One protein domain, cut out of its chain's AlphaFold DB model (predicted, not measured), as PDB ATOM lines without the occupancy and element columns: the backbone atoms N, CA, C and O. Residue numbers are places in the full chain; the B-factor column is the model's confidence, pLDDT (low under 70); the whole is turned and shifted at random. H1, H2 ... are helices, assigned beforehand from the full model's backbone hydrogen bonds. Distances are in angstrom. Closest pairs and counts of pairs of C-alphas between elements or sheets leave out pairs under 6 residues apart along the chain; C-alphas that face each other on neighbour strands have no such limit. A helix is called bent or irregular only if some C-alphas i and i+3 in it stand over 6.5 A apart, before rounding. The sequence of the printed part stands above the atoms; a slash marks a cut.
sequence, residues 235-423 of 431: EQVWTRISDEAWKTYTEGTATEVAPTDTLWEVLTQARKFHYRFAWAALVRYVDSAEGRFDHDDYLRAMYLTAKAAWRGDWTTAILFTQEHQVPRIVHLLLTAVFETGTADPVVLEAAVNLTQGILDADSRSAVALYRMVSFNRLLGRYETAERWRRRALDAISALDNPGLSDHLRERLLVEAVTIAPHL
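Overview. This is residues 235 to 423 of the 431 residues of an uncharacterized protein of Tsukamurella tyrosinosolvens (UniProt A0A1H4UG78). Seven helices, H4 to H10, run up and down side by side in a zigzag row that curves into an arc, a bundle in which each helix runs against the one before it in the chain. At one end the hairpin of H2 and H3 meets H4 at a steep tilt through H3, and H1 crosses H2 beyond it; H9 and H10 make the other end, and H6 lies near the middle. The printed part has 189 residues with ten named helices, H1 to H10 in chain order, and no named strand, and its class is all helix. The whole is compact, with a radius of gyration of the C-alphas of 17.0 A, and its outline is elongated, spanning 55 by 36 by 28 A.

Arrangement. H1, residues 235 to 247, touches H2, residues 263 to 275, with its residues 241 to 246 alone. Their lines stand at a steep tilt of 62 degrees, and their closest C-alphas, of Ala 245 and Thr 268, are 5.1 A apart. H2 and H3, residues 279 to 287, form a helical hairpin at a shallow tilt of 18 degrees; H2 touches H3 with residues 270 to 274 alone, the closest C-alphas being those of Phe 273 and Leu 282, 5.5 A apart. H3 touches H4, residues 297 to 310, at a steep tilt of 50 degrees, with the C-alphas of Val 283 and Lys 307 closest at 6.0 A. H4 and H5, residues 314 to 324, form a hairpin at 18 degrees, a shallow tilt, and the C-alphas of Thr 305 and Ala 317 come within 4.4 A. H6, residues 327 to 340, touches H4 the same way at a shallow tilt of 14 degrees, closest at the C-alphas of Met 302 and Ile 329, 5.4 A apart. It touches H5 with residues 329 to 333 alone, closest at the C-alphas of Thr 321 and Val 330, 5.9 A apart. H7, residues 345 to 361, touches H6 the opposite way at a shallow tilt of 31 degrees; the C-alphas of Leu 334 and Ala 351 are closest, 6.0 A apart. H7 and H8, residues 366 to 378, form a hairpin, closest at the C-alphas of Thr 355 and Ala 368, 5.9 A apart. H8 and H9, residues 382 to 397, form another, with the C-alphas of Val 373 and Ala 385 closest at 4.3 A. H10, residues 402 to 422, touches H9, closest at the C-alphas of Ile 396 and Ser 405, 5.4 A apart. H1 and H10 are apart. Every O i to N i+4 pair is within hydrogen-bond range in H1 to H9; in H10 it is 14 of 17.

Along the chain. H1 begins at C-alpha 235, (87.309, 167.927, 146.060). Among the longer helices, H6 measures 20.1 A from first to last C-alpha, H7 24.7 A and H9 22.4 A. H7 begins at C-alpha 345, (77.580, 137.782, 153.534). H10, the longest at 21 residues and 30.7 A, ends at C-alpha 422, (62.162, 134.626, 143.168). It has a kink of 31 degrees near residue 415 and is only just irregular: C-alphas 418 and 421 are 6.6 A apart.

Size, cuts and confidence. The two C-alphas farthest apart, those of Thr 260 and Leu 423, are 55.8 A apart. The printed part has no cut. The link from H1 to H2, residues 248 to 262, is long, and that from H3 to H4 is short; the others are tight. The mean pLDDT of the printed part is 78.8, and 45 residues are under 70, among them residues 235 to 243, 248 to 254 and 289 to 301.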
ATOM      1  N   GLU A 235      88.461 168.406 146.824       47.97
ATOM      2  CA  GLU A 235      87.309 167.927 146.060       47.97
ATOM      3  C   GLU A 235      87.199 168.452 144.609       47.97
ATOM      4  O   GLU A 235      86.897 167.685 143.688       47.97
ATOM      5  N   GLN A 236      87.477 169.733 144.354       54.78
ATOM      6  CA  GLN A 236      87.532 170.292 142.997       54.78
ATOM      7  C   GLN A 236      88.714 169.725 142.199       54.78
ATOM      8  O   GLN A 236      88.556 169.399 141.018       54.78
ATOM      9  N   VAL A 237      89.879 169.548 142.835       56.44
ATOM     10  CA  VAL A 237      91.050 168.880 142.229       56.44
ATOM     11  C   VAL A 237      90.673 167.464 141.817       56.44
ATOM     12  O   VAL A 237      90.889 167.061 140.671       56.44
ATOM     13  N   TRP A 238      89.992 166.746 142.705       59.00
ATOM     14  CA  TRP A 238      89.516 165.396 142.441       59.00
ATOM     15  C   TRP A 238      88.489 165.304 141.325       59.00
ATOM     16  O   TRP A 238      88.505 164.344 140.548       59.00
ATOM     17  N   THR A 239      87.572 166.260 141.247       62.25
ATOM     18  CA  THR A 239      86.573 166.325 140.173       62.25
ATOM     19  C   THR A 239      87.261 166.489 138.825       62.25
ATOM     20  O   THR A 239      87.020 165.701 137.917       62.25
ATOM     21  N   ARG A 240      88.246 167.382 138.739       68.75
ATOM     22  CA  ARG A 240      89.016 167.596 137.514       68.75
ATOM     23  C   ARG A 240      89.828 166.373 137.076       68.75
ATOM     24  O   ARG A 240      89.771 166.017 135.903       68.75
ATOM     25  N   ILE A 241      90.540 165.711 137.994       67.06
ATOM     26  CA  ILE A 241      91.265 164.457 137.689       67.06
ATOM     27  C   ILE A 241      90.287 163.397 137.165       67.06
ATOM     28  O   ILE A 241      90.595 162.654 136.236       67.06
ATOM     29  N   SER A 242      89.089 163.334 137.750       63.06
ATOM     30  CA  SER A 242      88.054 162.374 137.359       63.06
ATOM     31  C   SER A 242      87.510 162.660 135.961       63.06
ATOM     32  O   SER A 242      87.384 161.726 135.173       63.06
ATOM     33  N   ASP A 243      87.256 163.926 135.633       68.69
ATOM     34  CA  ASP A 243      86.814 164.346 134.301       68.69
ATOM     35  C   ASP A 243      87.879 164.083 133.236       68.69
ATOM     36  O   ASP A 243      87.563 163.680 132.120       68.69
ATOM     37  N   GLU A 244      89.149 164.311 133.563       70.00
ATOM     38  CA  GLU A 244      90.268 164.078 132.651       70.00
ATOM     39  C   GLU A 244      90.487 162.584 132.403       70.00
ATOM     40  O   GLU A 244      90.580 162.156 131.250       70.00
ATOM     41  N   ALA A 245      90.473 161.776 133.466       68.50
ATOM     42  CA  ALA A 245      90.537 160.322 133.373       68.50
ATOM     43  C   ALA A 245      89.350 159.744 132.592       68.50
ATOM     44  O   ALA A 245      89.537 158.801 131.829       68.50
ATOM     45  N   TRP A 246      88.155 160.325 132.740       67.12
ATOM     46  CA  TRP A 246      86.992 159.972 131.933       67.12
ATOM     47  C   TRP A 246      87.200 160.372 130.468       67.12
ATOM     48  O   TRP A 246      87.145 159.533 129.584       67.12
ATOM     49  N   LYS A 247      87.557 161.620 130.157       70.25
ATOM     50  CA  LYS A 247      87.775 162.053 128.760       70.25
ATOM     51  C   LYS A 247      88.819 161.222 128.015       70.25
ATOM     52  O   LYS A 247      88.709 161.047 126.808       70.25
ATOM     53  N   THR A 248      89.811 160.711 128.735       65.69
ATOM     54  CA  THR A 248      90.929 159.946 128.174       65.69
ATOM     55  C   THR A 248      90.851 158.452 128.516       65.69
ATOM     56  O   THR A 248      91.845 157.732 128.370       65.69
ATOM     57  N   TYR A 249      89.682 157.946 128.955       65.06
ATOM     58  CA  TYR A 249      89.529 156.549 129.386       65.06
ATOM     59  C   TYR A 249      89.793 155.552 128.252       65.06
ATOM     60  O   TYR A 249      90.026 154.383 128.529       65.06
ATOM     61  N   THR A 250      89.811 155.964 126.984       53.91
ATOM     62  CA  THR A 250      90.069 155.100 125.817       53.91
ATOM     63  C   THR A 250      91.550 154.968 125.445       53.91
ATOM     64  O   THR A 250      91.898 154.103 124.648       53.91
ATOM     65  N   GLU A 251      92.446 155.774 126.020       56.12
ATOM     66  CA  GLU A 251      93.854 155.850 125.599       56.12
ATOM     67  C   GLU A 251      94.774 154.960 126.457       56.12
ATOM     68  O   GLU A 251      94.843 155.153 127.671       56.12
ATOM     69  N   GLY A 252      95.472 153.998 125.827       60.28
ATOM     70  CA  GLY A 252      96.647 153.255 126.339       60.28
ATOM     71  C   GLY A 252      96.465 152.364 127.585       60.28
ATOM     72  O   GLY A 252      95.595 152.598 128.412       60.28
ATOM     73  N   THR A 253      97.292 151.323 127.750       59.12
ATOM     74  CA  THR A 253      97.267 150.363 128.884       59.12
ATOM     75  C   THR A 253      98.555 150.421 129.716       59.12
ATOM     76  O   THR A 253      99.236 149.410 129.862       59.12
ATOM     77  N   ALA A 254      98.945 151.594 130.218       64.50
ATOM     78  CA  ALA A 254     100.198 151.745 130.969       64.50
ATOM     79  C   ALA A 254     100.148 151.001 132.319       64.50
ATOM     80  O   ALA A 254      99.555 151.494 133.265       64.50
ATOM     81  N   THR A 255     100.727 149.803 132.422       70.19
ATOM     82  CA  THR A 255     100.590 148.936 133.613       70.19
ATOM     83  C   THR A 255     101.599 149.189 134.731       70.19
ATOM     84  O   THR A 255     101.474 148.566 135.783       70.19
ATOM     85  N   GLU A 256     102.573 150.073 134.522       75.75
ATOM     86  CA  GLU A 256     103.635 150.411 135.478       75.75
ATOM     87  C   GLU A 256     103.841 151.927 135.514       75.75
ATOM     88  O   GLU A 256     103.666 152.596 134.492       75.75
ATOM     89  N   VAL A 257     104.186 152.459 136.688       70.38
ATOM     90  CA  VAL A 257     104.526 153.873 136.885       70.38
ATOM     91  C   VAL A 257     105.944 154.109 136.384       70.38
ATOM     92  O   VAL A 257     106.891 153.497 136.879       70.38
ATOM     93  N   ALA A 258     106.118 155.023 135.430       77.38
ATOM     94  CA  ALA A 258     107.458 155.437 135.039       77.38
ATOM     95  C   ALA A 258     108.073 156.331 136.136       77.38
ATOM     96  O   ALA A 258     107.357 157.131 136.750       77.38
ATOM     97  N   PRO A 259     109.403 156.294 136.352       69.94
ATOM     98  CA  PRO A 259     110.075 157.223 137.266       69.94
ATOM     99  C   PRO A 259     109.794 158.700 136.940       69.94
ATOM    100  O   PRO A 259     109.798 159.545 137.829       69.94
ATOM    101  N   THR A 260     109.510 158.993 135.668       73.62
ATOM    102  CA  THR A 260     109.181 160.326 135.148       73.62
ATOM    103  C   THR A 260     107.708 160.709 135.285       73.62
ATOM    104  O   THR A 260     107.388 161.881 135.105       73.62
ATOM    105  N   ASP A 261     106.802 159.768 135.583       73.19
ATOM    106  CA  ASP A 261     105.375 160.083 135.714       73.19
ATOM    107  C   ASP A 261     105.175 161.052 136.882       73.19
ATOM    108  O   ASP A 261     105.607 160.793 138.009       73.19
ATOM    109  N   THR A 262     104.495 162.168 136.645       76.00
ATOM    110  CA  THR A 262     104.093 163.102 137.700       76.00
ATOM    111  C   THR A 262     102.990 162.495 138.564       76.00
ATOM    112  O   THR A 262     102.202 161.674 138.097       76.00
ATOM    113  N   LEU A 263     102.840 162.957 139.815       65.38
ATOM    114  CA  LEU A 263     101.736 162.519 140.684       65.38
ATOM    115  C   LEU A 263     100.372 162.670 139.983       65.38
ATOM    116  O   LEU A 263      99.542 161.778 140.049       65.38
ATOM    117  N   TRP A 264     100.155 163.750 139.231       75.00
ATOM    118  CA  TRP A 264      98.920 163.950 138.464       75.00
ATOM    119  C   TRP A 264      98.670 162.868 137.404       75.00
ATOM    120  O   TRP A 264      97.539 162.406 137.252       75.00
ATOM    121  N   GLU A 265      99.704 162.467 136.665       77.31
ATOM    122  CA  GLU A 265      99.609 161.419 135.642       77.31
ATOM    123  C   GLU A 265      99.341 160.066 136.288       77.31
ATOM    124  O   GLU A 265      98.429 159.361 135.856       77.31
ATOM    125  N   VAL A 266     100.035 159.772 137.391       73.38
ATOM    126  CA  VAL A 266      99.787 158.582 138.210       73.38
ATOM    127  C   VAL A 266      98.332 158.535 138.679       73.38
ATOM    128  O   VAL A 266      97.658 157.514 138.548       73.38
ATOM    129  N   LEU A 267      97.790 159.657 139.153       70.81
ATOM    130  CA  LEU A 267      96.403 159.754 139.608       70.81
ATOM    131  C   LEU A 267      95.384 159.617 138.484       70.81
ATOM    132  O   LEU A 267      94.363 158.942 138.641       70.81
ATOM    133  N   THR A 268      95.667 160.231 137.341       75.69
ATOM    134  CA  THR A 268      94.818 160.140 136.156       75.69
ATOM    135  C   THR A 268      94.796 158.704 135.632       75.69
ATOM    136  O   THR A 268      93.722 158.180 135.344       75.69
ATOM    137  N   GLN A 269      95.941 158.017 135.588       77.69
ATOM    138  CA  GLN A 269      96.033 156.613 135.177       77.69
ATOM    139  C   GLN A 269      95.373 155.658 136.174       77.69
ATOM    140  O   GLN A 269      94.585 154.802 135.770       77.69
ATOM    141  N   ALA A 270      95.587 155.844 137.477       72.12
ATOM    142  CA  ALA A 270      94.887 155.077 138.505       72.12
ATOM    143  C   ALA A 270      93.357 155.216 138.358       72.12
ATOM    144  O   ALA A 270      92.618 154.230 138.405       72.12
ATOM    145  N   ARG A 271      92.867 156.432 138.083       73.00
ATOM    146  CA  ARG A 271      91.446 156.687 137.806       73.00
ATOM    147  C   ARG A 271      90.970 156.074 136.491       73.00
ATOM    148  O   ARG A 271      89.862 155.546 136.462       73.00
ATOM    149  N   LYS A 272      91.782 156.070 135.430       75.81
ATOM    150  CA  LYS A 272      91.465 155.353 134.183       75.81
ATOM    151  C   LYS A 272      91.286 153.862 134.436       75.81
ATOM    152  O   LYS A 272      90.294 153.291 133.997       75.81
ATOM    153  N   PHE A 273      92.205 153.234 135.171       73.56
ATOM    154  CA  PHE A 273      92.082 151.818 135.514       73.56
ATOM    155  C   PHE A 273      90.861 151.533 136.379       73.56
ATOM    156  O   PHE A 273      90.183 150.535 136.141       73.56
ATOM    157  N   HIS A 274      90.540 152.430 137.312       68.81
ATOM    158  CA  HIS A 274      89.303 152.355 138.078       68.81
ATOM    159  C   HIS A 274      88.061 152.399 137.172       68.81
ATOM    160  O   HIS A 274      87.209 151.522 137.277       68.81
ATOM    161  N   TYR A 275      87.976 153.354 136.237       66.69
ATOM    162  CA  TYR A 275      86.847 153.447 135.300       66.69
ATOM    163  C   TYR A 275      86.771 152.287 134.305       66.69
ATOM    164  O   TYR A 275      85.681 151.922 133.875       66.69
ATOM    165  N   ARG A 276      87.910 151.684 133.955       68.06
ATOM    166  CA  ARG A 276      87.976 150.474 133.123       68.06
ATOM    167  C   ARG A 276      87.721 149.183 133.896       68.06
ATOM    168  O   ARG A 276      87.777 148.119 133.288       68.06
ATOM    169  N   PHE A 277      87.517 149.258 135.213       66.12
ATOM    170  CA  PHE A 277      87.422 148.089 136.092       66.12
ATOM    171  C   PHE A 277      88.652 147.158 135.998       66.12
ATOM    172  O   PHE A 277      88.595 145.968 136.294       66.12
ATOM    173  N   ALA A 278      89.811 147.698 135.610       69.50
ATOM    174  CA  ALA A 278      91.044 146.948 135.384       69.50
ATOM    175  C   ALA A 278      91.844 146.793 136.690       69.50
ATOM    176  O   ALA A 278      92.986 147.234 136.805       69.50
ATOM    177  N   TRP A 279      91.230 146.173 137.697       68.56
ATOM    178  CA  TRP A 279      91.721 146.149 139.079       68.56
ATOM    179  C   TRP A 279      93.103 145.533 139.261       68.56
ATOM    180  O   TRP A 279      93.938 146.114 139.948       68.56
ATOM    181  N   ALA A 280      93.393 144.419 138.588       70.75
ATOM    182  CA  ALA A 280      94.731 143.829 138.613       70.75
ATOM    183  C   ALA A 280      95.801 144.813 138.108       70.75
ATOM    184  O   ALA A 280      96.905 144.865 138.643       70.75
ATOM    185  N   ALA A 281      95.474 145.598 137.073       72.69
ATOM    186  CA  ALA A 281      96.371 146.611 136.533       72.69
ATOM    187  C   ALA A 281      96.478 147.815 137.471       72.69
ATOM    188  O   ALA A 281      97.589 148.274 137.690       72.69
ATOM    189  N   LEU A 282      95.374 148.259 138.083       73.50
ATOM    190  CA  LEU A 282      95.395 149.301 139.111       73.50
ATOM    191  C   LEU A 282      96.309 148.910 140.277       73.50
ATOM    192  O   LEU A 282      97.168 149.693 140.658       73.50
ATOM    193  N   VAL A 283      96.168 147.700 140.825       72.12
ATOM    194  CA  VAL A 283      96.999 147.257 141.953       72.12
ATOM    195  C   VAL A 283      98.466 147.152 141.555       72.12
ATOM    196  O   VAL A 283      99.300 147.666 142.284       72.12
ATOM    197  N   ARG A 284      98.795 146.569 140.391       76.44
ATOM    198  CA  ARG A 284     100.188 146.525 139.903       76.44
ATOM    199  C   ARG A 284     100.772 147.917 139.676       76.44
ATOM    200  O   ARG A 284     101.887 148.183 140.107       76.44
ATOM    201  N   TYR A 285     100.001 148.800 139.045       73.94
ATOM    202  CA  TYR A 285     100.391 150.182 138.789       73.94
ATOM    203  C   TYR A 285     100.684 150.912 140.104       73.94
ATOM    204  O   TYR A 285     101.720 151.548 140.253       73.94
ATOM    205  N   VAL A 286      99.824 150.756 141.108       68.00
ATOM    206  CA  VAL A 286     100.000 151.425 142.399       68.00
ATOM    207  C   VAL A 286     101.088 150.766 143.262       68.00
ATOM    208  O   VAL A 286     101.836 151.479 143.925       68.00
ATOM    209  N   ASP A 287     101.248 149.439 143.217       75.12
ATOM    210  CA  ASP A 287     102.367 148.734 143.862       75.12
ATOM    211  C   ASP A 287     103.720 149.194 143.282       75.12
ATOM    212  O   ASP A 287     104.672 149.367 144.039       75.12
ATOM    213  N   SER A 288     103.788 149.488 141.974       75.31
ATOM    214  CA  SER A 288     104.990 150.040 141.320       75.31
ATOM    215  C   SER A 288     105.331 151.478 141.731       75.31
ATOM    216  O   SER A 288     106.386 151.991 141.373       75.31
ATOM    217  N   ALA A 289     104.461 152.143 142.493       66.69
ATOM    218  CA  ALA A 289     104.665 153.519 142.927       66.69
ATOM    219  C   ALA A 289     105.385 153.653 144.284       66.69
ATOM    220  O   ALA A 289     105.499 154.777 144.757       66.69
ATOM    221  N   GLU A 290     105.799 152.557 144.938       65.44
ATOM    222  CA  GLU A 290     106.709 152.506 146.110       65.44
ATOM    223  C   GLU A 290     106.579 153.643 147.164       65.44
ATOM    224  O   GLU A 290     107.575 154.178 147.640       65.44
ATOM    225  N   GLY A 291     105.363 154.042 147.558       60.44
ATOM    226  CA  GLY A 291     105.160 155.074 148.599       60.44
ATOM    227  C   GLY A 291     105.031 156.518 148.091       60.44
ATOM    228  O   GLY A 291     104.837 157.435 148.881       60.44
ATOM    229  N   ARG A 292     104.990 156.752 146.771       61.97
ATOM    230  CA  ARG A 292     104.711 158.079 146.169       61.97
ATOM    231  C   ARG A 292     103.344 158.686 146.549       61.97
ATOM    232  O   ARG A 292     103.058 159.819 146.170       61.97
ATOM    233  N   PHE A 293     102.506 157.952 147.285       59.56
ATOM    234  CA  PHE A 293     101.204 158.388 147.805       59.56
ATOM    235  C   PHE A 293     101.223 158.778 149.292       59.56
ATOM    236  O   PHE A 293     100.174 159.129 149.824       59.56
ATOM    237  N   ASP A 294     102.378 158.745 149.967       56.06
ATOM    238  CA  ASP A 294     102.483 158.982 151.419       56.06
ATOM    239  C   ASP A 294     102.130 160.416 151.859       56.06
ATOM    240  O   ASP A 294     102.015 160.683 153.051       56.06
ATOM    241  N   HIS A 295     101.922 161.337 150.914       52.78
ATOM    242  CA  HIS A 295     101.620 162.745 151.186       52.78
ATOM    243  C   HIS A 295     100.130 163.115 151.083       52.78
ATOM    244  O   HIS A 295      99.794 164.286 151.240       52.78
ATOM    245  N   ASP A 296      99.231 162.163 150.807       62.88
ATOM    246  CA  ASP A 296      97.787 162.421 150.735       62.88
ATOM    247  C   ASP A 296      97.003 161.259 151.370       62.88
ATOM    248  O   ASP A 296      96.878 160.168 150.803       62.88
ATOM    249  N   ASP A 297      96.463 161.509 152.567       60.41
ATOM    250  CA  ASP A 297      95.722 160.525 153.366       60.41
ATOM    251  C   ASP A 297      94.503 159.962 152.629       60.41
ATOM    252  O   ASP A 297      94.186 158.778 152.749       60.41
ATOM    253  N   TYR A 298      93.840 160.778 151.808       64.50
ATOM    254  CA  TYR A 298      92.688 160.349 151.027       64.50
ATOM    255  C   TYR A 298      93.100 159.387 149.904       64.50
ATOM    256  O   TYR A 298      92.412 158.397 149.623       64.50
ATOM    257  N   LEU A 299      94.248 159.632 149.278       62.00
ATOM    258  CA  LEU A 299      94.788 158.745 148.255       62.00
ATOM    259  C   LEU A 299      95.306 157.438 148.806       62.00
ATOM    260  O   LEU A 299      95.037 156.372 148.244       62.00
ATOM    261  N   ARG A 300      96.010 157.528 149.926       68.88
ATOM    262  CA  ARG A 300      96.439 156.368 150.683       68.88
ATOM    263  C   ARG A 300      95.232 155.518 151.072       68.88
ATOM    264  O   ARG A 300      95.253 154.314 150.832       68.88
ATOM    265  N   ALA A 301      94.146 156.130 151.541       69.75
ATOM    266  CA  ALA A 301      92.903 155.440 151.869       69.75
ATOM    267  C   ALA A 301      92.252 154.741 150.664       69.75
ATOM    268  O   ALA A 301      91.912 153.557 150.742       69.75
ATOM    269  N   MET A 302      92.111 155.440 149.529       70.31
ATOM    270  CA  MET A 302      91.601 154.851 148.282       70.31
ATOM    271  C   MET A 302      92.430 153.634 147.854       70.31
ATOM    272  O   MET A 302      91.872 152.599 147.483       70.31
ATOM    273  N   TYR A 303      93.757 153.753 147.906       72.75
ATOM    274  CA  TYR A 303      94.680 152.691 147.527       72.75
ATOM    275  C   TYR A 303      94.620 151.497 148.475       72.75
ATOM    276  O   TYR A 303      94.462 150.367 148.015       72.75
ATOM    277  N   LEU A 304      94.740 151.725 149.783       74.56
ATOM    278  CA  LEU A 304      94.728 150.652 150.771       74.56
ATOM    279  C   LEU A 304      93.406 149.881 150.714       74.56
ATOM    280  O   LEU A 304      93.420 148.652 150.735       74.56
ATOM    281  N   THR A 305      92.292 150.588 150.502       77.06
ATOM    282  CA  THR A 305      90.978 149.987 150.245       77.06
ATOM    283  C   THR A 305      90.988 149.116 148.983       77.06
ATOM    284  O   THR A 305      90.618 147.944 149.042       77.06
ATOM    285  N   ALA A 306      91.453 149.653 147.847       71.75
ATOM    286  CA  ALA A 306      91.545 148.931 146.572       71.75
ATOM    287  C   ALA A 306      92.398 147.657 146.677       71.75
ATOM    288  O   ALA A 306      92.016 146.586 146.203       71.75
ATOM    289  N   LYS A 307      93.572 147.786 147.297       76.94
ATOM    290  CA  LYS A 307      94.575 146.733 147.431       76.94
ATOM    291  C   LYS A 307      94.120 145.630 148.377       76.94
ATOM    292  O   LYS A 307      94.305 144.457 148.057       76.94
ATOM    293  N   ALA A 308      93.524 145.990 149.513       80.56
ATOM    294  CA  ALA A 308      92.968 145.030 150.456       80.56
ATOM    295  C   ALA A 308      91.816 144.240 149.813       80.56
ATOM    296  O   ALA A 308      91.859 143.010 149.803       80.56
ATOM    297  N   ALA A 309      90.874 144.928 149.153       79.25
ATOM    298  CA  ALA A 309      89.766 144.291 148.439       79.25
ATOM    299  C   ALA A 309      90.250 143.325 147.341       79.25
ATOM    300  O   ALA A 309      89.785 142.191 147.260       79.25
ATOM    301  N   TRP A 310      91.240 143.729 146.538       77.38
ATOM    302  CA  TRP A 310      91.827 142.872 145.500       77.38
ATOM    303  C   TRP A 310      92.493 141.607 146.055       77.38
ATOM    304  O   TRP A 310      92.437 140.547 145.437       77.38
ATOM    305  N   ARG A 311      93.125 141.703 147.230       82.38
ATOM    306  CA  ARG A 311      93.752 140.560 147.913       82.38
ATOM    307  C   ARG A 311      92.746 139.680 148.661       82.38
ATOM    308  O   ARG A 311      93.156 138.685 149.251       82.38
ATOM    309  N   GLY A 312      91.461 140.037 148.649       82.88
ATOM    310  CA  GLY A 312      90.419 139.365 149.422       82.88
ATOM    311  C   GLY A 312      90.466 139.665 150.923       82.88
ATOM    312  O   GLY A 312      89.761 139.012 151.688       82.88
ATOM    313  N   ASP A 313      91.263 140.646 151.360       88.00
ATOM    314  CA  ASP A 313      91.292 141.123 152.746       88.00
ATOM    315  C   ASP A 313      90.178 142.155 152.968       88.00
ATOM    316  O   ASP A 313      90.387 143.370 153.057       88.00
ATOM    317  N   TRP A 314      88.944 141.655 152.980       87.19
ATOM    318  CA  TRP A 314      87.756 142.496 153.040       87.19
ATOM    319  C   TRP A 314      87.596 143.227 154.368       87.19
ATOM    320  O   TRP A 314      87.117 144.357 154.369       87.19
ATOM    321  N   THR A 315      88.032 142.631 155.479       85.94
ATOM    322  CA  THR A 315      87.995 143.271 156.802       85.94
ATOM    323  C   THR A 315      88.781 144.578 156.783       85.94
ATOM    324  O   THR A 315      88.245 145.628 157.136       85.94
ATOM    325  N   THR A 316      90.020 144.535 156.294       82.25
ATOM    326  CA  THR A 316      90.875 145.718 156.168       82.25
ATOM    327  C   THR A 316      90.291 146.736 155.184       82.25
ATOM    328  O   THR A 316      90.260 147.931 155.473       82.25
ATOM    329  N   ALA A 317      89.767 146.280 154.041       81.19
ATOM    330  CA  ALA A 317      89.166 147.163 153.039       81.19
ATOM    331  C   ALA A 317      87.931 147.916 153.575       81.19
ATOM    332  O   ALA A 317      87.755 149.108 153.309       81.19
ATOM    333  N   ILE A 318      87.087 147.227 154.348       84.75
ATOM    334  CA  ILE A 318      85.894 147.797 154.982       84.75
ATOM    335  C   ILE A 318      86.296 148.798 156.067       84.75
ATOM    336  O   ILE A 318      85.767 149.907 156.062       84.75
ATOM    337  N   LEU A 319      87.243 148.445 156.946       79.88
ATOM    338  CA  LEU A 319      87.707 149.330 158.018       79.88
ATOM    339  C   LEU A 319      88.263 150.646 157.466       79.88
ATOM    340  O   LEU A 319      87.814 151.707 157.889       79.88
ATOM    341  N   PHE A 320      89.139 150.596 156.455       77.00
ATOM    342  CA  PHE A 320      89.641 151.816 155.816       77.00
ATOM    343  C   PHE A 320      88.514 152.634 155.173       77.00
ATOM    344  O   PHE A 320      88.451 153.852 155.315       77.00
ATOM    345  N   THR A 321      87.566 151.982 154.504       78.88
ATOM    346  CA  THR A 321      86.434 152.699 153.899       78.88
ATOM    347  C   THR A 321      85.569 153.401 154.949       78.88
ATOM    348  O   THR A 321      85.128 154.531 154.731       78.88
ATOM    349  N   GLN A 322      85.338 152.751 156.090       78.56
ATOM    350  CA  GLN A 322      84.553 153.286 157.203       78.56
ATOM    351  C   GLN A 322      85.267 154.402 157.962       78.56
ATOM    352  O   GLN A 322      84.596 155.315 158.432       78.56
ATOM    353  N   GLU A 323      86.591 154.338 158.082       76.19
ATOM    354  CA  GLU A 323      87.405 155.371 158.726       76.19
ATOM    355  C   GLU A 323      87.361 156.686 157.940       76.19
ATOM    356  O   GLU A 323      87.239 157.760 158.523       76.19
ATOM    357  N   HIS A 324      87.390 156.603 156.609       71.56
ATOM    358  CA  HIS A 324      87.477 157.792 155.764       71.56
ATOM    359  C   HIS A 324      86.120 158.318 155.267       71.56
ATOM    360  O   HIS A 324      86.035 159.495 154.933       71.56
ATOM    361  N   GLN A 325      85.074 157.482 155.183       69.44
ATOM    362  CA  GLN A 325      83.685 157.802 154.771       69.44
ATOM    363  C   GLN A 325      83.496 158.684 153.524       69.44
ATOM    364  O   GLN A 325      82.397 159.166 153.251       69.44
ATOM    365  N   VAL A 326      84.532 158.887 152.713       70.69
ATOM    366  CA  VAL A 326      84.405 159.722 151.523       70.69
ATOM    367  C   VAL A 326      83.606 158.947 150.471       70.69
ATOM    368  O   VAL A 326      84.008 157.828 150.128       70.69
ATOM    369  N   PRO A 327      82.530 159.519 149.884       69.50
ATOM    370  CA  PRO A 327      81.640 158.810 148.957       69.50
ATOM    371  C   PRO A 327      82.371 158.081 147.827       69.50
ATOM    372  O   PRO A 327      81.968 157.014 147.382       69.50
ATOM    373  N   ARG A 328      83.504 158.627 147.381       66.88
ATOM    374  CA  ARG A 328      84.346 158.039 146.336       66.88
ATOM    375  C   ARG A 328      85.132 156.800 146.790       66.88
ATOM    376  O   ARG A 328      85.275 155.886 145.983       66.88
ATOM    377  N   ILE A 329      85.618 156.745 148.035       70.00
ATOM    378  CA  ILE A 329      86.264 155.545 148.609       70.00
ATOM    379  C   ILE A 329      85.211 154.453 148.784       70.00
ATOM    380  O   ILE A 329      85.424 153.313 148.372       70.00
ATOM    381  N   VAL A 330      84.031 154.833 149.280       77.19
ATOM    382  CA  VAL A 330      82.878 153.934 149.349       77.19
ATOM    383  C   VAL A 330      82.552 153.398 147.960       77.19
ATOM    384  O   VAL A 330      82.471 152.188 147.761       77.19
ATOM    385  N   HIS A 331      82.453 154.270 146.953       74.94
ATOM    386  CA  HIS A 331      82.166 153.823 145.599       74.94
ATOM    387  C   HIS A 331      83.196 152.824 145.069       74.94
ATOM    388  O   HIS A 331      82.805 151.878 144.380       74.94
ATOM    389  N   LEU A 332      84.468 153.019 145.415       73.50
ATOM    390  CA  LEU A 332      85.584 152.170 145.038       73.50
ATOM    391  C   LEU A 332      85.477 150.771 145.662       73.50
ATOM    392  O   LEU A 332      85.534 149.790 144.919       73.50
ATOM    393  N   LEU A 333      85.244 150.673 146.977       80.81
ATOM    394  CA  LEU A 333      85.043 149.391 147.664       80.81
ATOM    395  C   LEU A 333      83.865 148.621 147.062       80.81
ATOM    396  O   LEU A 333      83.994 147.459 146.694       80.81
ATOM    397  N   LEU A 334      82.722 149.286 146.913       82.25
ATOM    398  CA  LEU A 334      81.503 148.678 146.382       82.25
ATOM    399  C   LEU A 334      81.694 148.168 144.941       82.25
ATOM    400  O   LEU A 334      81.159 147.125 144.585       82.25
ATOM    401  N   THR A 335      82.470 148.873 144.108       77.75
ATOM    402  CA  THR A 335      82.846 148.367 142.779       77.75
ATOM    403  C   THR A 335      83.720 147.116 142.890       77.75
ATOM    404  O   THR A 335      83.500 146.159 142.155       77.75
ATOM    405  N   ALA A 336      84.688 147.092 143.812       75.44
ATOM    406  CA  ALA A 336      85.542 145.925 144.018       75.44
ATOM    407  C   ALA A 336      84.736 144.693 144.467       75.44
ATOM    408  O   ALA A 336      85.001 143.590 143.995       75.44
ATOM    409  N   VAL A 337      83.711 144.871 145.309       81.88
ATOM    410  CA  VAL A 337      82.789 143.789 145.710       81.88
ATOM    411  C   VAL A 337      82.118 143.150 144.487       81.88
ATOM    412  O   VAL A 337      82.067 141.926 144.394       81.88
ATOM    413  N   PHE A 338      81.665 143.947 143.511       77.94
ATOM    414  CA  PHE A 338      81.077 143.408 142.277       77.94
ATOM    415  C   PHE A 338      82.093 142.681 141.398       77.94
ATOM    416  O   PHE A 338      81.830 141.567 140.958       77.94
ATOM    417  N   GLU A 339      83.244 143.300 141.148       72.69
ATOM    418  CA  GLU A 339      84.234 142.790 140.189       72.69
ATOM    419  C   GLU A 339      84.946 141.528 140.682       72.69
ATOM    420  O   GLU A 339      85.282 140.644 139.900       72.69
ATOM    421  N   THR A 340      85.149 141.413 141.993       74.75
ATOM    422  CA  THR A 340      85.697 140.191 142.599       74.75
ATOM    423  C   THR A 340      84.670 139.063 142.680       74.75
ATOM    424  O   THR A 340      85.050 137.917 142.913       74.75
ATOM    425  N   GLY A 341      83.377 139.368 142.513       79.06
ATOM    426  CA  GLY A 341      82.296 138.400 142.664       79.06
ATOM    427  C   GLY A 341      82.208 137.804 144.069       79.06
ATOM    428  O   GLY A 341      81.744 136.673 144.217       79.06
ATOM    429  N   THR A 342      82.681 138.520 145.097       83.19
ATOM    430  CA  THR A 342      82.643 138.011 146.471       83.19
ATOM    431  C   THR A 342      81.200 137.742 146.904       83.19
ATOM    432  O   THR A 342      80.309 138.575 146.733       83.19
ATOM    433  N   ALA A 343      80.971 136.551 147.455       85.50
ATOM    434  CA  ALA A 343      79.678 136.114 147.980       85.50
ATOM    435  C   ALA A 343      79.655 136.096 149.517       85.50
ATOM    436  O   ALA A 343      78.730 135.544 150.108       85.50
ATOM    437  N   ASP A 344      80.681 136.658 150.165       90.19
ATOM    438  CA  ASP A 344      80.767 136.722 151.621       90.19
ATOM    439  C   ASP A 344      79.627 137.600 152.181       90.19
ATOM    440  O   ASP A 344      79.587 138.806 151.902       90.19
ATOM    441  N   PRO A 345      78.702 137.034 152.983       89.75
ATOM    442  CA  PRO A 345      77.580 137.782 153.534       89.75
ATOM    443  C   PRO A 345      78.010 138.981 154.383       89.75
ATOM    444  O   PRO A 345      77.351 140.012 154.334       89.75
ATOM    445  N   VAL A 346      79.122 138.893 155.122       91.25
ATOM    446  CA  VAL A 346      79.613 139.994 155.969       91.25
ATOM    447  C   VAL A 346      80.024 141.186 155.105       91.25
ATOM    448  O   VAL A 346      79.707 142.334 155.419       91.25
ATOM    449  N   VAL A 347      80.685 140.910 153.982       89.50
ATOM    450  CA  VAL A 347      81.130 141.934 153.029       89.50
ATOM    451  C   VAL A 347      79.944 142.577 152.326       89.50
ATOM    452  O   VAL A 347      79.887 143.799 152.195       89.50
ATOM    453  N   LEU A 348      78.974 141.765 151.905       92.31
ATOM    454  CA  LEU A 348      77.761 142.249 151.255       92.31
ATOM    455  C   LEU A 348      76.900 143.097 152.205       92.31
ATOM    456  O   LEU A 348      76.363 144.119 151.786       92.31
ATOM    457  N   GLU A 349      76.813 142.743 153.487       93.00
ATOM    458  CA  GLU A 349      76.118 143.550 154.502       93.00
ATOM    459  C   GLU A 349      76.826 144.881 154.764       93.00
ATOM    460  O   GLU A 349      76.187 145.935 154.820       93.00
ATOM    461  N   ALA A 350      78.158 144.871 154.861       90.31
ATOM    462  CA  ALA A 350      78.935 146.103 154.961       90.31
ATOM    463  C   ALA A 350      78.730 146.997 153.727       90.31
ATOM    464  O   ALA A 350      78.552 148.208 153.863       90.31
ATOM    465  N   ALA A 351      78.687 146.405 152.529       90.00
ATOM    466  CA  ALA A 351      78.421 147.113 151.283       90.00
ATOM    467  C   ALA A 351      77.020 147.750 151.259       90.00
ATOM    468  O   ALA A 351      76.880 148.902 150.839       90.00
ATOM    469  N   VAL A 352      75.996 147.050 151.758       94.06
ATOM    470  CA  VAL A 352      74.643 147.601 151.937       94.06
ATOM    471  C   VAL A 352      74.670 148.806 152.878       94.06
ATOM    472  O   VAL A 352      74.187 149.871 152.501       94.06
ATOM    473  N   ASN A 353      75.291 148.683 154.053       93.19
ATOM    474  CA  ASN A 353      75.353 149.770 155.038       93.19
ATOM    475  C   ASN A 353      76.086 151.008 154.502       93.19
ATOM    476  O   ASN A 353      75.625 152.135 154.662       93.19
ATOM    477  N   LEU A 354      77.211 150.806 153.817       89.31
ATOM    478  CA  LEU A 354      77.967 151.895 153.205       89.31
ATOM    479  C   LEU A 354      77.199 152.557 152.049       89.31
ATOM    480  O   LEU A 354      77.243 153.775 151.891       89.31
ATOM    481  N   THR A 355      76.465 151.771 151.255       90.50
ATOM    482  CA  THR A 355      75.597 152.308 150.195       90.50
ATOM    483  C   THR A 355      74.430 153.102 150.785       90.50
ATOM    484  O   THR A 355      74.082 154.153 150.249       90.50
ATOM    485  N   GLN A 356      73.865 152.649 151.908       92.75
ATOM    486  CA  GLN A 356      72.833 153.385 152.635       92.75
ATOM    487  C   GLN A 356      73.348 154.750 153.103       92.75
ATOM    488  O   GLN A 356      72.663 155.741 152.884       92.75
ATOM    489  N   GLY A 357      74.582 154.838 153.610       87.62
ATOM    490  CA  GLY A 357      75.195 156.125 153.963       87.62
ATOM    491  C   GLY A 357      75.292 157.109 152.785       87.62
ATOM    492  O   GLY A 357      75.077 158.306 152.964       87.62
ATOM    493  N   ILE A 358      75.537 156.621 151.559       84.50
ATOM    494  CA  ILE A 358      75.477 157.469 150.351       84.50
ATOM    495  C   ILE A 358      74.044 157.951 150.099       84.50
ATOM    496  O   ILE A 358      73.847 159.115 149.765       84.50
ATOM    497  N   LEU A 359      73.046 157.078 150.254       88.62
ATOM    498  CA  LEU A 359      71.636 157.424 150.048       88.62
ATOM    499  C   LEU A 359      71.079 158.362 151.123       88.62
ATOM    500  O   LEU A 359      70.169 159.135 150.835       88.62
ATOM    501  N   ASP A 360      71.616 158.318 152.337       89.56
ATOM    502  CA  ASP A 360      71.249 159.259 153.394       89.56
ATOM    503  C   ASP A 360      71.732 160.679 153.046       89.56
ATOM    504  O   ASP A 360      71.038 161.657 153.327       89.56
ATOM    505  N   ALA A 361      72.883 160.795 152.371       82.62
ATOM    506  CA  ALA A 361      73.411 162.064 151.865       82.62
ATOM    507  C   ALA A 361      72.744 162.517 150.550       82.62
ATOM    508  O   ALA A 361      72.450 163.699 150.376       82.62
ATOM    509  N   ASP A 362      72.484 161.586 149.629       86.25
ATOM    510  CA  ASP A 362      71.785 161.820 148.366       86.25
ATOM    511  C   ASP A 362      70.805 160.680 148.058       86.25
ATOM    512  O   ASP A 362      71.110 159.696 147.373       86.25
ATOM    513  N   SER A 363      69.571 160.864 148.527       89.31
ATOM    514  CA  SER A 363      68.476 159.897 148.363       89.31
ATOM    515  C   SER A 363      68.081 159.618 146.911       89.31
ATOM    516  O   SER A 363      67.361 158.646 146.654       89.31
ATOM    517  N   ARG A 364      68.537 160.449 145.963       88.75
ATOM    518  CA  ARG A 364      68.249 160.338 144.528       88.75
ATOM    519  C   ARG A 364      69.433 159.812 143.719       88.75
ATOM    520  O   ARG A 364      69.321 159.708 142.498       88.75
ATOM    521  N   SER A 365      70.532 159.416 144.364       86.88
ATOM    522  CA  SER A 365      71.693 158.850 143.677       86.88
ATOM    523  C   SER A 365      71.337 157.546 142.953       86.88
ATOM    524  O   SER A 365      71.284 156.464 143.543       86.88
ATOM    525  N   ALA A 366      71.124 157.636 141.637       86.88
ATOM    526  CA  ALA A 366      70.765 156.504 140.782       86.88
ATOM    527  C   ALA A 366      71.783 155.351 140.862       86.88
ATOM    528  O   ALA A 366      71.408 154.179 140.864       86.88
ATOM    529  N   VAL A 367      73.075 155.679 140.988       84.75
ATOM    530  CA  VAL A 367      74.154 154.690 141.132       84.75
ATOM    531  C   VAL A 367      74.060 153.967 142.475       84.75
ATOM    532  O   VAL A 367      74.203 152.746 142.512       84.75
ATOM    533  N   ALA A 368      73.816 154.681 143.576       87.75
ATOM    534  CA  ALA A 368      73.677 154.058 144.890       87.75
ATOM    535  C   ALA A 368      72.401 153.203 144.977       87.75
ATOM    536  O   ALA A 368      72.451 152.078 145.472       87.75
ATOM    537  N   LEU A 369      71.289 153.674 144.403       93.00
ATOM    538  CA  LEU A 369      70.047 152.903 144.309       93.00
ATOM    539  C   LEU A 369      70.245 151.606 143.518       93.00
ATOM    540  O   LEU A 369      69.870 150.543 144.003       93.00
ATOM    541  N   TYR A 370      70.900 151.663 142.353       91.56
ATOM    542  CA  TYR A 370      71.275 150.466 141.590       91.56
ATOM    543  C   TYR A 370      72.118 149.493 142.429       91.56
ATOM    544  O   TYR A 370      71.841 148.296 142.460       91.56
ATOM    545  N   ARG A 371      73.105 149.993 143.179       90.56
ATOM    546  CA  ARG A 371      73.946 149.147 144.038       90.56
ATOM    547  C   ARG A 371      73.152 148.464 145.149       90.56
ATOM    548  O   ARG A 371      73.401 147.290 145.419       90.56
ATOM    549  N   MET A 372      72.157 149.138 145.733       94.94
ATOM    550  CA  MET A 372      71.245 148.509 146.693       94.94
ATOM    551  C   MET A 372      70.473 147.339 146.078       94.94
ATOM    552  O   MET A 372      70.292 146.331 146.763       94.94
ATOM    553  N   VAL A 373      70.064 147.429 144.807       94.75
ATOM    554  CA  VAL A 373      69.432 146.312 144.081       94.75
ATOM    555  C   VAL A 373      70.371 145.116 144.047       94.75
ATOM    556  O   VAL A 373      70.031 144.040 144.540       94.75
ATOM    557  N   SER A 374      71.569 145.318 143.504       91.50
ATOM    558  CA  SER A 374      72.498 144.226 143.246       91.50
ATOM    559  C   SER A 374      73.013 143.581 144.539       91.50
ATOM    560  O   SER A 374      73.075 142.356 144.607       91.50
ATOM    561  N   PHE A 375      73.313 144.346 145.599       94.44
ATOM    562  CA  PHE A 375      73.746 143.755 146.876       94.44
ATOM    563  C   PHE A 375      72.627 143.000 147.592       94.44
ATOM    564  O   PHE A 375      72.857 141.895 148.083       94.44
ATOM    565  N   ASN A 376      71.400 143.535 147.612       95.06
ATOM    566  CA  ASN A 376      70.275 142.802 148.196       95.06
ATOM    567  C   ASN A 376      69.971 141.527 147.405       95.06
ATOM    568  O   ASN A 376      69.691 140.499 148.018       95.06
ATOM    569  N   ARG A 377      70.104 141.541 146.072       94.12
ATOM    570  CA  ARG A 377      70.015 140.319 145.262       94.12
ATOM    571  C   ARG A 377      71.105 139.316 145.640       94.12
ATOM    572  O   ARG A 377      70.791 138.146 145.828       94.12
ATOM    573  N   LEU A 378      72.362 139.747 145.753       91.94
ATOM    574  CA  LEU A 378      73.479 138.867 146.126       91.94
ATOM    575  C   LEU A 378      73.291 138.242 147.519       91.94
ATOM    576  O   LEU A 378      73.663 137.093 147.721       91.94
ATOM    577  N   LEU A 379      72.637 138.955 148.441       94.50
ATOM    578  CA  LEU A 379      72.228 138.445 149.755       94.50
ATOM    579  C   LEU A 379      70.967 137.556 149.722       94.50
ATOM    580  O   LEU A 379      70.501 137.117 150.772       94.50
ATOM    581  N   GLY A 380      70.367 137.321 148.551       94.38
ATOM    582  CA  GLY A 380      69.119 136.565 148.403       94.38
ATOM    583  C   GLY A 380      67.860 137.308 148.873       94.38
ATOM    584  O   GLY A 380      66.793 136.710 148.997       94.38
ATOM    585  N   ARG A 381      67.947 138.618 149.125       96.19
ATOM    586  CA  ARG A 381      66.843 139.483 149.578       96.19
ATOM    587  C   ARG A 381      66.042 140.021 148.390       96.19
ATOM    588  O   ARG A 381      65.949 141.233 148.193       96.19
ATOM    589  N   TYR A 382      65.486 139.123 147.580       95.50
ATOM    590  CA  TYR A 382      64.893 139.459 146.278       95.50
ATOM    591  C   TYR A 382      63.741 140.475 146.353       95.50
ATOM    592  O   TYR A 382      63.692 141.392 145.538       95.50
ATOM    593  N   GLU A 383      62.867 140.395 147.359       94.81
ATOM    594  CA  GLU A 383      61.782 141.375 147.549       94.81
ATOM    595  C   GLU A 383      62.308 142.782 147.867       94.81
ATOM    596  O   GLU A 383      61.821 143.790 147.351       94.81
ATOM    597  N   THR A 384      63.346 142.873 148.702       95.62
ATOM    598  CA  THR A 384      64.012 144.146 149.001       95.62
ATOM    599  C   THR A 384      64.754 144.674 147.775       95.62
ATOM    600  O   THR A 384      64.664 145.865 147.487       95.62
ATOM    601  N   ALA A 385      65.425 143.802 147.017       94.94
ATOM    602  CA  ALA A 385      66.073 144.167 145.760       94.94
ATOM    603  C   ALA A 385      65.067 144.739 144.746       94.94
ATOM    604  O   ALA A 385      65.346 145.767 144.136       94.94
ATOM    605  N   GLU A 386      63.878 144.145 144.619       95.31
ATOM    606  CA  GLU A 386      62.811 144.640 143.741       95.31
ATOM    607  C   GLU A 386      62.306 146.031 144.147       95.31
ATOM    608  O   GLU A 386      62.149 146.903 143.289       95.31
ATOM    609  N   ARG A 387      62.110 146.288 145.447       94.94
ATOM    610  CA  ARG A 387      61.729 147.629 145.935       94.94
ATOM    611  C   ARG A 387      62.778 148.681 145.576       94.94
ATOM    612  O   ARG A 387      62.441 149.746 145.059       94.94
ATOM    613  N   TRP A 388      64.059 148.368 145.775       96.06
ATOM    614  CA  TRP A 388      65.148 149.249 145.342       96.06
ATOM    615  C   TRP A 388      65.198 149.410 143.823       96.06
ATOM    616  O   TRP A 388      65.489 150.504 143.346       96.06
ATOM    617  N   ARG A 389      64.863 148.363 143.056       95.12
ATOM    618  CA  ARG A 389      64.884 148.383 141.588       95.12
ATOM    619  C   ARG A 389      63.890 149.392 141.039       95.12
ATOM    620  O   ARG A 389      64.240 150.152 140.141       95.12
ATOM    621  N   ARG A 390      62.684 149.441 141.610       93.38
ATOM    622  CA  ARG A 390      61.660 150.436 141.254       93.38
ATOM    623  C   ARG A 390      62.156 151.858 141.517       93.38
ATOM    624  O   ARG A 390      62.190 152.666 140.596       93.38
ATOM    625  N   ARG A 391      62.684 152.116 142.719       94.69
ATOM    626  CA  ARG A 391      63.273 153.421 143.074       94.69
ATOM    627  C   ARG A 391      64.437 153.816 142.160       94.69
ATOM    628  O   ARG A 391      64.569 154.981 141.798       94.69
ATOM    629  N   ALA A 392      65.287 152.860 141.787       92.69
ATOM    630  CA  ALA A 392      66.409 153.100 140.888       92.69
ATOM    631  C   ALA A 392      65.935 153.502 139.481       92.69
ATOM    632  O   ALA A 392      66.506 154.418 138.897       92.69
ATOM    633  N   LEU A 393      64.881 152.868 138.952       92.62
ATOM    634  CA  LEU A 393      64.303 153.224 137.650       92.62
ATOM    635  C   LEU A 393      63.741 154.650 137.625       92.62
ATOM    636  O   LEU A 393      63.955 155.361 136.639       92.62
ATOM    637  N   ASP A 394      63.082 155.077 138.703       91.88
ATOM    638  CA  ASP A 394      62.574 156.447 138.832       91.88
ATOM    639  C   ASP A 394      63.726 157.459 138.825       91.88
ATOM    640  O   ASP A 394      63.715 158.421 138.055       91.88
ATOM    641  N   ALA A 395      64.770 157.203 139.621       89.38
ATOM    642  CA  ALA A 395      65.948 158.064 139.683       89.38
ATOM    643  C   ALA A 395      66.708 158.125 138.348       89.38
ATOM    644  O   ALA A 395      67.118 159.202 137.926       89.38
ATOM    645  N   ILE A 396      66.865 156.991 137.656       87.19
ATOM    646  CA  ILE A 396      67.525 156.921 136.341       87.19
ATOM    647  C   ILE A 396      66.754 157.712 135.288       87.19
ATOM    648  O   ILE A 396      67.363 158.392 134.467       87.19
ATOM    649  N   SER A 397      65.423 157.647 135.311       87.00
ATOM    650  CA  SER A 397      64.575 158.369 134.354       87.00
ATOM    651  C   SER A 397      64.634 159.889 134.534       87.00
ATOM    652  O   SER A 397      64.300 160.620 133.607       87.00
ATOM    653  N   ALA A 398      65.084 160.356 135.700       88.31
ATOM    654  CA  ALA A 398      65.293 161.764 136.013       88.31
ATOM    655  C   ALA A 398      66.740 162.250 135.772       88.31
ATOM    656  O   ALA A 398      67.045 163.394 136.099       88.31
ATOM    657  N   LEU A 399      67.646 161.411 135.248       79.81
ATOM    658  CA  LEU A 399      69.028 161.811 134.964       79.81
ATOM    659  C   LEU A 399      69.130 162.642 133.677       79.81
ATOM    660  O   LEU A 399      68.719 162.198 132.609       79.81
ATOM    661  N   ASP A 400      69.826 163.778 133.757       78.88
ATOM    662  CA  ASP A 400      70.114 164.644 132.600       78.88
ATOM    663  C   ASP A 400      71.182 164.067 131.647       78.88
ATOM    664  O   ASP A 400      71.380 164.569 130.540       78.88
ATOM    665  N   ASN A 401      71.903 163.018 132.067       77.62
ATOM    666  CA  ASN A 401      72.954 162.378 131.275       77.62
ATOM    667  C   ASN A 401      72.424 161.101 130.588       77.62
ATOM    668  O   ASN A 401      72.331 160.059 131.248       77.62
ATOM    669  N   PRO A 402      72.134 161.136 129.272       75.06
ATOM    670  CA  PRO A 402      71.539 160.003 128.566       75.06
ATOM    671  C   PRO A 402      72.453 158.770 128.540       75.06
ATOM    672  O   PRO A 402      71.971 157.660 128.734       75.06
ATOM    673  N   GLY A 403      73.773 158.943 128.411       68.88
ATOM    674  CA  GLY A 403      74.715 157.818 128.376       68.88
ATOM    675  C   GLY A 403      74.793 157.056 129.702       68.88
ATOM    676  O   GLY A 403      74.801 155.826 129.718       68.88
ATOM    677  N   LEU A 404      74.800 157.778 130.828       67.50
ATOM    678  CA  LEU A 404      74.747 157.158 132.155       67.50
ATOM    679  C   LEU A 404      73.374 156.521 132.424       67.50
ATOM    680  O   LEU A 404      73.312 155.415 132.963       67.50
ATOM    681  N   SER A 405      72.289 157.197 132.029       76.12
ATOM    682  CA  SER A 405      70.923 156.678 132.146       76.12
ATOM    683  C   SER A 405      70.764 155.343 131.413       76.12
ATOM    684  O   SER A 405      70.284 154.372 131.998       76.12
ATOM    685  N   ASP A 406      71.196 155.274 130.154       76.19
ATOM    686  CA  ASP A 406      71.043 154.076 129.329       76.19
ATOM    687  C   ASP A 406      71.871 152.909 129.871       76.19
ATOM    688  O   ASP A 406      71.349 151.799 130.002       76.19
ATOM    689  N   HIS A 407      73.109 153.173 130.304       76.62
ATOM    690  CA  HIS A 407      73.962 152.160 130.927       76.62
ATOM    691  C   HIS A 407      73.334 151.559 132.194       76.62
ATOM    692  O   HIS A 407      73.274 150.340 132.354       76.62
ATOM    693  N   LEU A 408      72.847 152.400 133.112       79.31
ATOM    694  CA  LEU A 408      72.241 151.924 134.357       79.31
ATOM    695  C   LEU A 408      70.913 151.195 134.105       79.31
ATOM    696  O   LEU A 408      70.622 150.200 134.772       79.31
ATOM    697  N   ARG A 409      70.127 151.648 133.121       84.38
ATOM    698  CA  ARG A 409      68.881 150.984 132.719       84.38
ATOM    699  C   ARG A 409      69.150 149.581 132.180       84.38
ATOM    700  O   ARG A 409      68.481 148.644 132.606       84.38
ATOM    701  N   GLU A 410      70.144 149.421 131.308       81.56
ATOM    702  CA  GLU A 410      70.556 148.112 130.789       81.56
ATOM    703  C   GLU A 410      70.949 147.158 131.927       81.56
ATOM    704  O   GLU A 410      70.456 146.030 131.998       81.56
ATOM    705  N   ARG A 411      71.760 147.630 132.882       83.81
ATOM    706  CA  ARG A 411      72.158 146.837 134.055       83.81
ATOM    707  C   ARG A 411      70.957 146.406 134.904       83.81
ATOM    708  O   ARG A 411      70.872 145.242 135.286       83.81
ATOM    709  N   LEU A 412      69.999 147.299 135.164       88.38
ATOM    710  CA  LEU A 412      68.794 146.958 135.931       88.38
ATOM    711  C   LEU A 412      67.881 145.955 135.217       88.38
ATOM    712  O   LEU A 412      67.193 145.186 135.887       88.38
ATOM    713  N   LEU A 413      67.857 145.945 133.881       85.19
ATOM    714  CA  LEU A 413      67.117 144.933 133.121       85.19
ATOM    715  C   LEU A 413      67.718 143.539 133.326       85.19
ATOM    716  O   LEU A 413      66.973 142.578 133.511       85.19
ATOM    717  N   VAL A 414      69.050 143.430 133.375       83.94
ATOM    718  CA  VAL A 414      69.739 142.168 133.697       83.94
ATOM    719  C   VAL A 414      69.406 141.710 135.121       83.94
ATOM    720  O   VAL A 414      69.089 140.539 135.345       83.94
ATOM    721  N   GLU A 415      69.411 142.634 136.082       88.00
ATOM    722  CA  GLU A 415      69.025 142.350 137.469       88.00
ATOM    723  C   GLU A 415      67.573 141.846 137.562       88.00
ATOM    724  O   GLU A 415      67.299 140.866 138.255       88.00
ATOM    725  N   ALA A 416      66.643 142.445 136.808       87.62
ATOM    726  CA  ALA A 416      65.227 142.067 136.806       87.62
ATOM    727  C   ALA A 416      64.991 140.612 136.376       87.62
ATOM    728  O   ALA A 416      64.180 139.920 136.992       87.62
ATOM    729  N   VAL A 417      65.725 140.125 135.366       90.38
ATOM    730  CA  VAL A 417      65.652 138.722 134.916       90.38
ATOM    731  C   VAL A 417      66.038 137.761 136.041       90.38
ATOM    732  O   VAL A 417      65.453 136.686 136.157       90.38
ATOM    733  N   THR A 418      66.988 138.160 136.889       90.19
ATOM    734  CA  THR A 418      67.437 137.342 138.021       90.19
ATOM    735  C   THR A 418      66.494 137.454 139.215       90.19
ATOM    736  O   THR A 418      66.269 136.464 139.893       90.19
ATOM    737  N   ILE A 419      65.928 138.632 139.485       93.06
ATOM    738  CA  ILE A 419      65.058 138.869 140.648       93.06
ATOM    739  C   ILE A 419      63.663 138.261 140.443       93.06
ATOM    740  O   ILE A 419      63.139 137.612 141.348       93.06
ATOM    741  N   ALA A 420      63.062 138.439 139.261       91.31
ATOM    742  CA  ALA A 420      61.659 138.106 139.002       91.31
ATOM    743  C   ALA A 420      61.256 136.645 139.309       91.31
ATOM    744  O   ALA A 420      60.174 136.451 139.865       91.31
ATOM    745  N   PRO A 421      62.076 135.612 139.022       93.88
ATOM    746  CA  PRO A 421      61.744 134.225 139.353       93.88
ATOM    747  C   PRO A 421      61.593 133.943 140.854       93.88
ATOM    748  O   PRO A 421      60.970 132.947 141.216       93.88
ATOM    749  N   HIS A 422      62.167 134.790 141.713       93.06
ATOM    750  CA  HIS A 422      62.162 134.626 143.168       93.06
ATOM    751  C   HIS A 422      61.075 135.443 143.873       93.06
ATOM    752  O   HIS A 422      60.946 135.347 145.092       93.06
ATOM    753  N   LEU A 423      60.304 136.243 143.133       90.38
ATOM    754  CA  LEU A 423      59.195 137.007 143.693       90.38
ATOM    755  C   LEU A 423      57.924 136.142 143.760       90.38
ATOM    756  O   LEU A 423      57.693 135.315 142.866       90.38
TER     757      LEU A 423